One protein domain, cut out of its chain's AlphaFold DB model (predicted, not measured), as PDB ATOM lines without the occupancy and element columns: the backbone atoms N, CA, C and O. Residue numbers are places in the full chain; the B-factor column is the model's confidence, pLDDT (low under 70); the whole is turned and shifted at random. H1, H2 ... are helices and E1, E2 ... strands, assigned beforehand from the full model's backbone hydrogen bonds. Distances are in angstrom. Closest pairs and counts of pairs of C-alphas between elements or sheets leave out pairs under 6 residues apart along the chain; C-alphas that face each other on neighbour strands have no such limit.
ATOM      1  N   SER A  46     -27.432   2.866   3.632       84.50
ATOM      2  CA  SER A  46     -27.533   2.603   5.062       84.50
ATOM      3  C   SER A  46     -28.568   1.525   5.365       84.50
ATOM      4  O   SER A  46     -29.515   1.279   4.609       84.50
ATOM      5  N   ILE A  47     -28.362   0.877   6.505       85.38
ATOM      6  CA  ILE A  47     -29.315  -0.035   7.124       85.38
ATOM      7  C   ILE A  47     -29.640   0.508   8.508       85.38
ATOM      8  O   ILE A  47     -28.751   0.953   9.233       85.38
ATOM      9  N   THR A  48     -30.907   0.456   8.881       86.25
ATOM     10  CA  THR A  48     -31.328   0.746  10.248       86.25
ATOM     11  C   THR A  48     -31.347  -0.568  11.001       86.25
ATOM     12  O   THR A  48     -32.007  -1.507  10.554       86.25
ATOM     13  N   LYS A  49     -30.630  -0.644  12.124       82.19
ATOM     14  CA  LYS A  49     -30.714  -1.785  13.036       82.19
ATOM     15  C   LYS A  49     -31.559  -1.431  14.251       82.19
ATOM     16  O   LYS A  49     -31.508  -0.296  14.718       82.19
ATOM     17  N   ASP A  50     -32.331  -2.388  14.745       80.81
ATOM     18  CA  ASP A  50     -32.990  -2.257  16.044       80.81
ATOM     19  C   ASP A  50     -31.977  -2.413  17.200       80.81
ATOM     20  O   ASP A  50     -30.800  -2.730  16.995       80.81
ATOM     21  N   SER A  51     -32.434  -2.216  18.441       74.69
ATOM     22  CA  SER A  51     -31.629  -2.394  19.663       74.69
ATOM     23  C   SER A  51     -31.108  -3.823  19.866       74.69
ATOM     24  O   SER A  51     -30.293  -4.058  20.753       74.69
ATOM     25  N   TYR A  52     -31.575  -4.777  19.058       72.25
ATOM     26  CA  TYR A  52     -31.173  -6.179  19.074       72.25
ATOM     27  C   TYR A  52     -30.282  -6.546  17.874       72.25
ATOM     28  O   TYR A  52     -30.006  -7.725  17.659       72.25
ATOM     29  N   GLY A  53     -29.839  -5.562  17.084       71.38
ATOM     30  CA  GLY A  53     -28.919  -5.746  15.962       71.38
ATOM     31  C   GLY A  53     -29.550  -6.273  14.669       71.38
ATOM     32  O   GLY A  53     -28.814  -6.500  13.704       71.38
ATOM     33  N   ARG A  54     -30.879  -6.444  14.603       77.69
ATOM     34  CA  ARG A  54     -31.590  -6.873  13.383       77.69
ATOM     35  C   ARG A  54     -31.782  -5.702  12.439       77.69
ATOM     36  O   ARG A  54     -32.073  -4.599  12.884       77.69
ATOM     37  N   ILE A  55     -31.686  -5.941  11.135       82.81
ATOM     38  CA  ILE A  55     -31.987  -4.924  10.120       82.81
ATOM     39  C   ILE A  55     -33.503  -4.681  10.103       82.81
ATOM     40  O   ILE A  55     -34.262  -5.568   9.732       82.81
ATOM     41  N   SER A  56     -33.935  -3.484  10.498       81.19
ATOM     42  CA  SER A  56     -35.343  -3.060  10.543       81.19
ATOM     43  C   SER A  56     -35.723  -2.107   9.401       81.19
ATOM     44  O   SER A  56     -36.897  -1.788   9.233       81.19
ATOM     45  N   GLY A  57     -34.752  -1.629   8.617       83.75
ATOM     46  CA  GLY A  57     -34.989  -0.787   7.445       83.75
ATOM     47  C   GLY A  57     -33.752  -0.675   6.553       83.75
ATOM     48  O   GLY A  57     -32.629  -0.900   7.009       83.75
ATOM     49  N   ARG A  58     -33.951  -0.328   5.277       85.62
ATOM     50  CA  ARG A  58     -32.890  -0.186   4.267       85.62
ATOM     51  C   ARG A  58     -33.105   1.086   3.447       85.62
ATOM     52  O   ARG A  58     -34.196   1.288   2.924       85.62
ATOM     53  N   VAL A  59     -32.052   1.885   3.269       85.06
ATOM     54  CA  VAL A  59     -32.026   3.010   2.321       85.06
ATOM     55  C   VAL A  59     -31.180   2.632   1.108       85.06
ATOM     56  O   VAL A  59     -30.033   2.197   1.238       85.06
ATOM     57  N   VAL A  60     -31.745   2.812  -0.085       81.69
ATOM     58  CA  VAL A  60     -31.097   2.518  -1.370       81.69
ATOM     59  C   VAL A  60     -30.898   3.817  -2.148       81.69
ATOM     60  O   VAL A  60     -31.790   4.661  -2.149       81.69
ATOM     61  N   ALA A  61     -29.750   3.980  -2.810       81.44
ATOM     62  CA  ALA A  61     -29.584   4.972  -3.875       81.44
ATOM     63  C   ALA A  61     -29.213   4.320  -5.198       81.44
ATOM     64  O   ALA A  61     -28.477   3.330  -5.236       81.44
ATOM     65  N   ASN A  62     -29.666   4.967  -6.268       81.44
ATOM     66  CA  ASN A  62     -29.270   4.653  -7.628       81.44
ATOM     67  C   ASN A  62     -27.914   5.313  -7.917       81.44
ATOM     68  O   ASN A  62     -27.693   6.483  -7.589       81.44
ATOM     69  N   ILE A  63     -27.022   4.590  -8.583       82.94
ATOM     70  CA  ILE A  63     -25.816   5.156  -9.180       82.94
ATOM     71  C   ILE A  63     -26.244   5.947 -10.420       82.94
ATOM     72  O   ILE A  63     -26.972   5.449 -11.280       82.94
ATOM     73  N   ARG A  64     -25.814   7.207 -10.496       86.81
ATOM     74  CA  ARG A  64     -26.148   8.121 -11.595       86.81
ATOM     75  C   ARG A  64     -25.335   7.790 -12.846       86.81
ATOM     76  O   ARG A  64     -24.154   7.451 -12.744       86.81
ATOM     77  N   ALA A  65     -25.949   7.933 -14.018       89.75
ATOM     78  CA  ALA A  65     -25.225   7.911 -15.285       89.75
ATOM     79  C   ALA A  65     -24.337   9.160 -15.405       89.75
ATOM     80  O   ALA A  65     -24.721  10.237 -14.943       89.75
ATOM     81  N   ALA A  66     -23.152   9.022 -15.999       93.12
ATOM     82  CA  ALA A  66     -22.300  10.179 -16.257       93.12
ATOM     83  C   ALA A  66     -22.865  11.040 -17.396       93.12
ATOM     84  O   ALA A  66     -23.555  10.555 -18.291       93.12
ATOM     85  N   SER A  67     -22.519  12.322 -17.386       92.19
ATOM     86  CA  SER A  67     -22.742  13.259 -18.486       92.19
ATOM     87  C   SER A  67     -21.536  14.190 -18.618       92.19
ATOM     88  O   SER A  67     -20.636  14.185 -17.779       92.19
ATOM     89  N   THR A  68     -21.532  15.059 -19.627       93.56
ATOM     90  CA  THR A  68     -20.483  16.081 -19.788       93.56
ATOM     91  C   THR A  68     -20.485  17.144 -18.683       93.56
ATOM     92  O   THR A  68     -19.530  17.905 -18.579       93.56
ATOM     93  N   SER A  69     -21.535  17.212 -17.855       94.25
ATOM     94  CA  SER A  69     -21.671  18.185 -16.755       94.25
ATOM     95  C   SER A  69     -21.753  17.544 -15.366       94.25
ATOM     96  O   SER A  69     -21.784  18.249 -14.360       94.25
ATOM     97  N   GLN A  70     -21.821  16.213 -15.280       92.88
ATOM     98  CA  GLN A  70     -21.990  15.497 -14.018       92.88
ATOM     99  C   GLN A  70     -21.264  14.154 -14.052       92.88
ATOM    100  O   GLN A  70     -21.402  13.382 -14.998       92.88
ATOM    101  N   THR A  71     -20.535  13.853 -12.982       91.25
ATOM    102  CA  THR A  71     -19.877  12.560 -12.792       91.25
ATOM    103  C   THR A  71     -20.893  11.439 -12.549       91.25
ATOM    104  O   THR A  71     -21.945  11.642 -11.942       91.25
ATOM    105  N   GLY A  72     -20.567  10.235 -13.010       91.38
ATOM    106  CA  GLY A  72     -21.404   9.044 -12.884       91.38
ATOM    107  C   GLY A  72     -20.728   7.836 -13.528       91.38
ATOM    108  O   GLY A  72     -19.517   7.857 -13.750       91.38
ATOM    109  N   ILE A  73     -21.501   6.800 -13.849       90.88
ATOM    110  CA  ILE A  73     -21.021   5.609 -14.570       90.88
ATOM    111  C   ILE A  73     -21.461   5.623 -16.039       90.88
ATOM    112  O   ILE A  73     -22.509   6.176 -16.372       90.88
ATOM    113  N   VAL A  74     -20.672   4.992 -16.908       93.12
ATOM    114  CA  VAL A  74     -20.970   4.769 -18.334       93.12
ATOM    115  C   VAL A  74     -20.685   3.314 -18.685       93.12
ATOM    116  O   VAL A  74     -19.810   2.695 -18.076       93.12
ATOM    117  N   GLN A  75     -21.410   2.764 -19.656       93.75
ATOM    118  CA  GLN A  75     -21.046   1.470 -20.233       93.75
ATOM    119  C   GLN A  75     -19.883   1.647 -21.211       93.75
ATOM    120  O   GLN A  75     -19.726   2.714 -21.805       93.75
ATOM    121  N   LEU A  76     -19.051   0.615 -21.348       96.56
ATOM    122  CA  LEU A  76     -17.955   0.606 -22.312       96.56
ATOM    123  C   LEU A  76     -18.431   0.028 -23.646       96.56
ATOM    124  O   LEU A  76     -19.145  -0.972 -23.660       96.56
ATOM    125  N   ASN A  77     -17.977   0.617 -24.749       96.19
ATOM    126  CA  ASN A  77     -18.293   0.195 -26.109       96.19
ATOM    127  C   ASN A  77     -17.009  -0.070 -26.905       96.19
ATOM    128  O   ASN A  77     -16.113   0.775 -26.948       96.19
ATOM    129  N   ASP A  78     -16.935  -1.243 -27.535       97.38
ATOM    130  CA  ASP A  78     -15.779  -1.690 -28.323       97.38
ATOM    131  C   ASP A  78     -16.001  -1.633 -29.851       97.38
ATOM    132  O   ASP A  78     -15.176  -2.100 -30.631       97.38
ATOM    133  N   SER A  79     -17.122  -1.066 -30.303       96.12
ATOM    134  CA  SER A  79     -17.450  -0.898 -31.721       96.12
ATOM    135  C   SER A  79     -16.831   0.372 -32.304       96.12
ATOM    136  O   SER A  79     -16.896   1.448 -31.711       96.12
ATOM    137  N   THR A  80     -16.304   0.277 -33.524       95.25
ATOM    138  CA  THR A  80     -15.792   1.417 -34.304       95.25
ATOM    139  C   THR A  80     -16.874   2.154 -35.097       95.25
ATOM    140  O   THR A  80     -16.588   3.186 -35.700       95.25
ATOM    141  N   SER A  81     -18.112   1.646 -35.106       94.50
ATOM    142  CA  SER A  81     -19.254   2.210 -35.842       94.50
ATOM    143  C   SER A  81     -20.429   2.606 -34.941       94.50
ATOM    144  O   SER A  81     -21.531   2.854 -35.432       94.50
ATOM    145  N   SER A  82     -20.220   2.652 -33.621       95.12
ATOM    146  CA  SER A  82     -21.266   3.045 -32.675       95.12
ATOM    147  C   SER A  82     -21.712   4.492 -32.893       95.12
ATOM    148  O   SER A  82     -20.890   5.394 -33.043       95.12
ATOM    149  N   THR A  83     -23.023   4.719 -32.862       95.31
ATOM    150  CA  THR A  83     -23.640   6.056 -32.858       95.31
ATOM    151  C   THR A  83     -24.120   6.475 -31.466       95.31
ATOM    152  O   THR A  83     -24.695   7.553 -31.311       95.31
ATOM    153  N   LEU A  84     -23.907   5.634 -30.444       94.56
ATOM    154  CA  LEU A  84     -24.346   5.893 -29.073       94.56
ATOM    155  C   LEU A  84     -23.475   6.970 -28.423       94.56
ATOM    156  O   LEU A  84     -22.252   6.883 -28.412       94.56
ATOM    157  N   THR A  85     -24.120   7.975 -27.834       93.31
ATOM    158  CA  THR A  85     -23.454   9.100 -27.157       93.31
ATOM    159  C   THR A  85     -23.365   8.929 -25.637       93.31
ATOM    160  O   THR A  85     -22.822   9.790 -24.949       93.31
ATOM    161  N   THR A  86     -23.902   7.829 -25.098       93.19
ATOM    162  CA  THR A  86     -24.014   7.542 -23.654       93.19
ATOM    163  C   THR A  86     -23.029   6.482 -23.155       93.19
ATOM    164  O   THR A  86     -23.085   6.079 -21.994       93.19
ATOM    165  N   GLU A  87     -22.143   6.003 -24.023       95.62
ATOM    166  CA  GLU A  87     -21.170   4.951 -23.732       95.62
ATOM    167  C   GLU A  87     -19.750   5.471 -23.972       95.62
ATOM    168  O   GLU A  87     -19.529   6.346 -24.808       95.62
ATOM    169  N   ALA A  88     -18.776   4.942 -23.236       96.19
ATOM    170  CA  ALA A  88     -17.371   5.287 -23.408       96.19
ATOM    171  C   ALA A  88     -16.672   4.299 -24.345       96.19
ATOM    172  O   ALA A  88     -16.753   3.087 -24.157       96.19
ATOM    173  N   ALA A  89     -15.932   4.821 -25.322       97.44
ATOM    174  CA  ALA A  89     -15.103   4.001 -26.196       97.44
ATOM    175  C   ALA A  89     -13.977   3.311 -25.407       97.44
ATOM    176  O   ALA A  89     -13.313   3.923 -24.565       97.44
ATOM    177  N   THR A  90     -13.730   2.038 -25.700       97.69
ATOM    178  CA  THR A  90     -12.562   1.305 -25.198       97.69
ATOM    179  C   THR A  90     -11.286   1.730 -25.941       97.69
ATOM    180  O   THR A  90     -11.313   2.239 -27.064       97.69
ATOM    181  N   ALA A  91     -10.119   1.431 -25.358       97.94
ATOM    182  CA  ALA A  91      -8.837   1.620 -26.042       97.94
ATOM    183  C   ALA A  91      -8.729   0.805 -27.348       97.94
ATOM    184  O   ALA A  91      -8.058   1.227 -28.291       97.94
ATOM    185  N   ASN A  92      -9.391  -0.356 -27.416       96.69
ATOM    186  CA  ASN A  92      -9.379  -1.201 -28.604       96.69
ATOM    187  C   ASN A  92     -10.198  -0.587 -29.754       96.69
ATOM    188  O   ASN A  92      -9.666  -0.502 -30.863       96.69
ATOM    189  N   ALA A  93     -11.395  -0.050 -29.489       97.69
ATOM    190  CA  ALA A  93     -12.175   0.701 -30.476       97.69
ATOM    191  C   ALA A  93     -11.403   1.911 -31.024       97.69
ATOM    192  O   ALA A  93     -11.330   2.105 -32.237       97.69
ATOM    193  N   VAL A  94     -10.759   2.692 -30.147       96.94
ATOM    194  CA  VAL A  94      -9.969   3.871 -30.554       96.94
ATOM    195  C   VAL A  94      -8.790   3.473 -31.443       96.94
ATOM    196  O   VAL A  94      -8.574   4.077 -32.494       96.94
ATOM    197  N   ARG A  95      -8.045   2.427 -31.066       96.94
ATOM    198  CA  ARG A  95      -6.937   1.905 -31.879       96.94
ATOM    199  C   ARG A  95      -7.424   1.420 -33.243       96.94
ATOM    200  O   ARG A  95      -6.808   1.748 -34.250       96.94
ATOM    201  N   ALA A  96      -8.509   0.650 -33.285       96.81
ATOM    202  CA  ALA A  96      -9.050   0.118 -34.531       96.81
ATOM    203  C   ALA A  96      -9.543   1.235 -35.466       96.81
ATOM    204  O   ALA A  96      -9.260   1.200 -36.663       96.81
ATOM    205  N   ALA A  97     -10.208   2.260 -34.926       95.88
ATOM    206  CA  ALA A  97     -10.608   3.443 -35.685       95.88
ATOM    207  C   ALA A  97      -9.394   4.201 -36.246       95.88
ATOM    208  O   ALA A  97      -9.391   4.581 -37.416       95.88
ATOM    209  N   TRP A  98      -8.338   4.366 -35.442       94.44
ATOM    210  CA  TRP A  98      -7.086   4.969 -35.899       94.44
ATOM    211  C   TRP A  98      -6.441   4.159 -37.029       94.44
ATOM    212  O   TRP A  98      -6.052   4.731 -38.042       94.44
ATOM    213  N   SER A  99      -6.387   2.830 -36.904       94.12
ATOM    214  CA  SER A  99      -5.858   1.955 -37.955       94.12
ATOM    215  C   SER A  99      -6.667   2.034 -39.252       94.12
ATOM    216  O   SER A  99      -6.077   2.034 -40.328       94.12
ATOM    217  N   LEU A 100      -7.999   2.145 -39.176       92.81
ATOM    218  CA  LEU A 100      -8.843   2.348 -40.357       92.81
ATOM    219  C   LEU A 100      -8.569   3.707 -41.022       92.81
ATOM    220  O   LEU A 100      -8.502   3.788 -42.246       92.81
ATOM    221  N   ALA A 101      -8.385   4.759 -40.221       92.06
ATOM    222  CA  ALA A 101      -8.072   6.092 -40.721       92.06
ATOM    223  C   ALA A 101      -6.682   6.158 -41.383       92.06
ATOM    224  O   ALA A 101      -6.560   6.710 -42.474       92.06
ATOM    225  N   ASP A 102      -5.650   5.561 -40.772       89.44
ATOM    226  CA  ASP A 102      -4.295   5.492 -41.347       89.44
ATOM    227  C   ASP A 102      -4.267   4.663 -42.648       89.44
ATOM    228  O   ASP A 102      -3.528   4.983 -43.578       89.44
TER     229      ASP A 102
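What this domain is: This is residues 46 to 102 of the 325 residues of an uncharacterized protein of Actinomycetales bacterium mxb001 (UniProt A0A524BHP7). A long rod: a strand hairpin, E1 and E2, makes one end, and a loop-rich part with the short strands E3 and E4 leads to helix H1 at the other. The 57 printed residues have four named strands, then one named helix, of mixed class. The sheet E1 - E2 is antiparallel, E3 - E4 parallel. The whole is extended, radius of gyration of the C-alphas 20.4 A, spanning 67 by 22 by 14 A.

How they stand to each other: E1, residues 46 to 49, and E2, residues 55 to 62, form an antiparallel hairpin at 173 degrees; N 48 and O 57 are 2.9 A apart. E3, residues 75 to 77, is parallel to E4, residues 87 to 89, at 42 degrees, with N 77 and O 88 2.8 A apart. E2 and E3 are apart. In H1, residues 91 to 102, every O i to N i+4 pair is within hydrogen-bond range.

Where its parts are: E1 begins at C-alpha 46 (-27.533, 2.603, 5.062). E2 is 20.3 A long. H1, 16.4 A, ends at C-alpha 102 (-4.295, 5.492, -41.347).

The domain as a whole: The C-alphas farthest apart, Ser 51 and Asp 102, are 67.3 A apart. The E2 to E3 link is long. The printed part has no cut; no printed residue is under 70 in pLDDT.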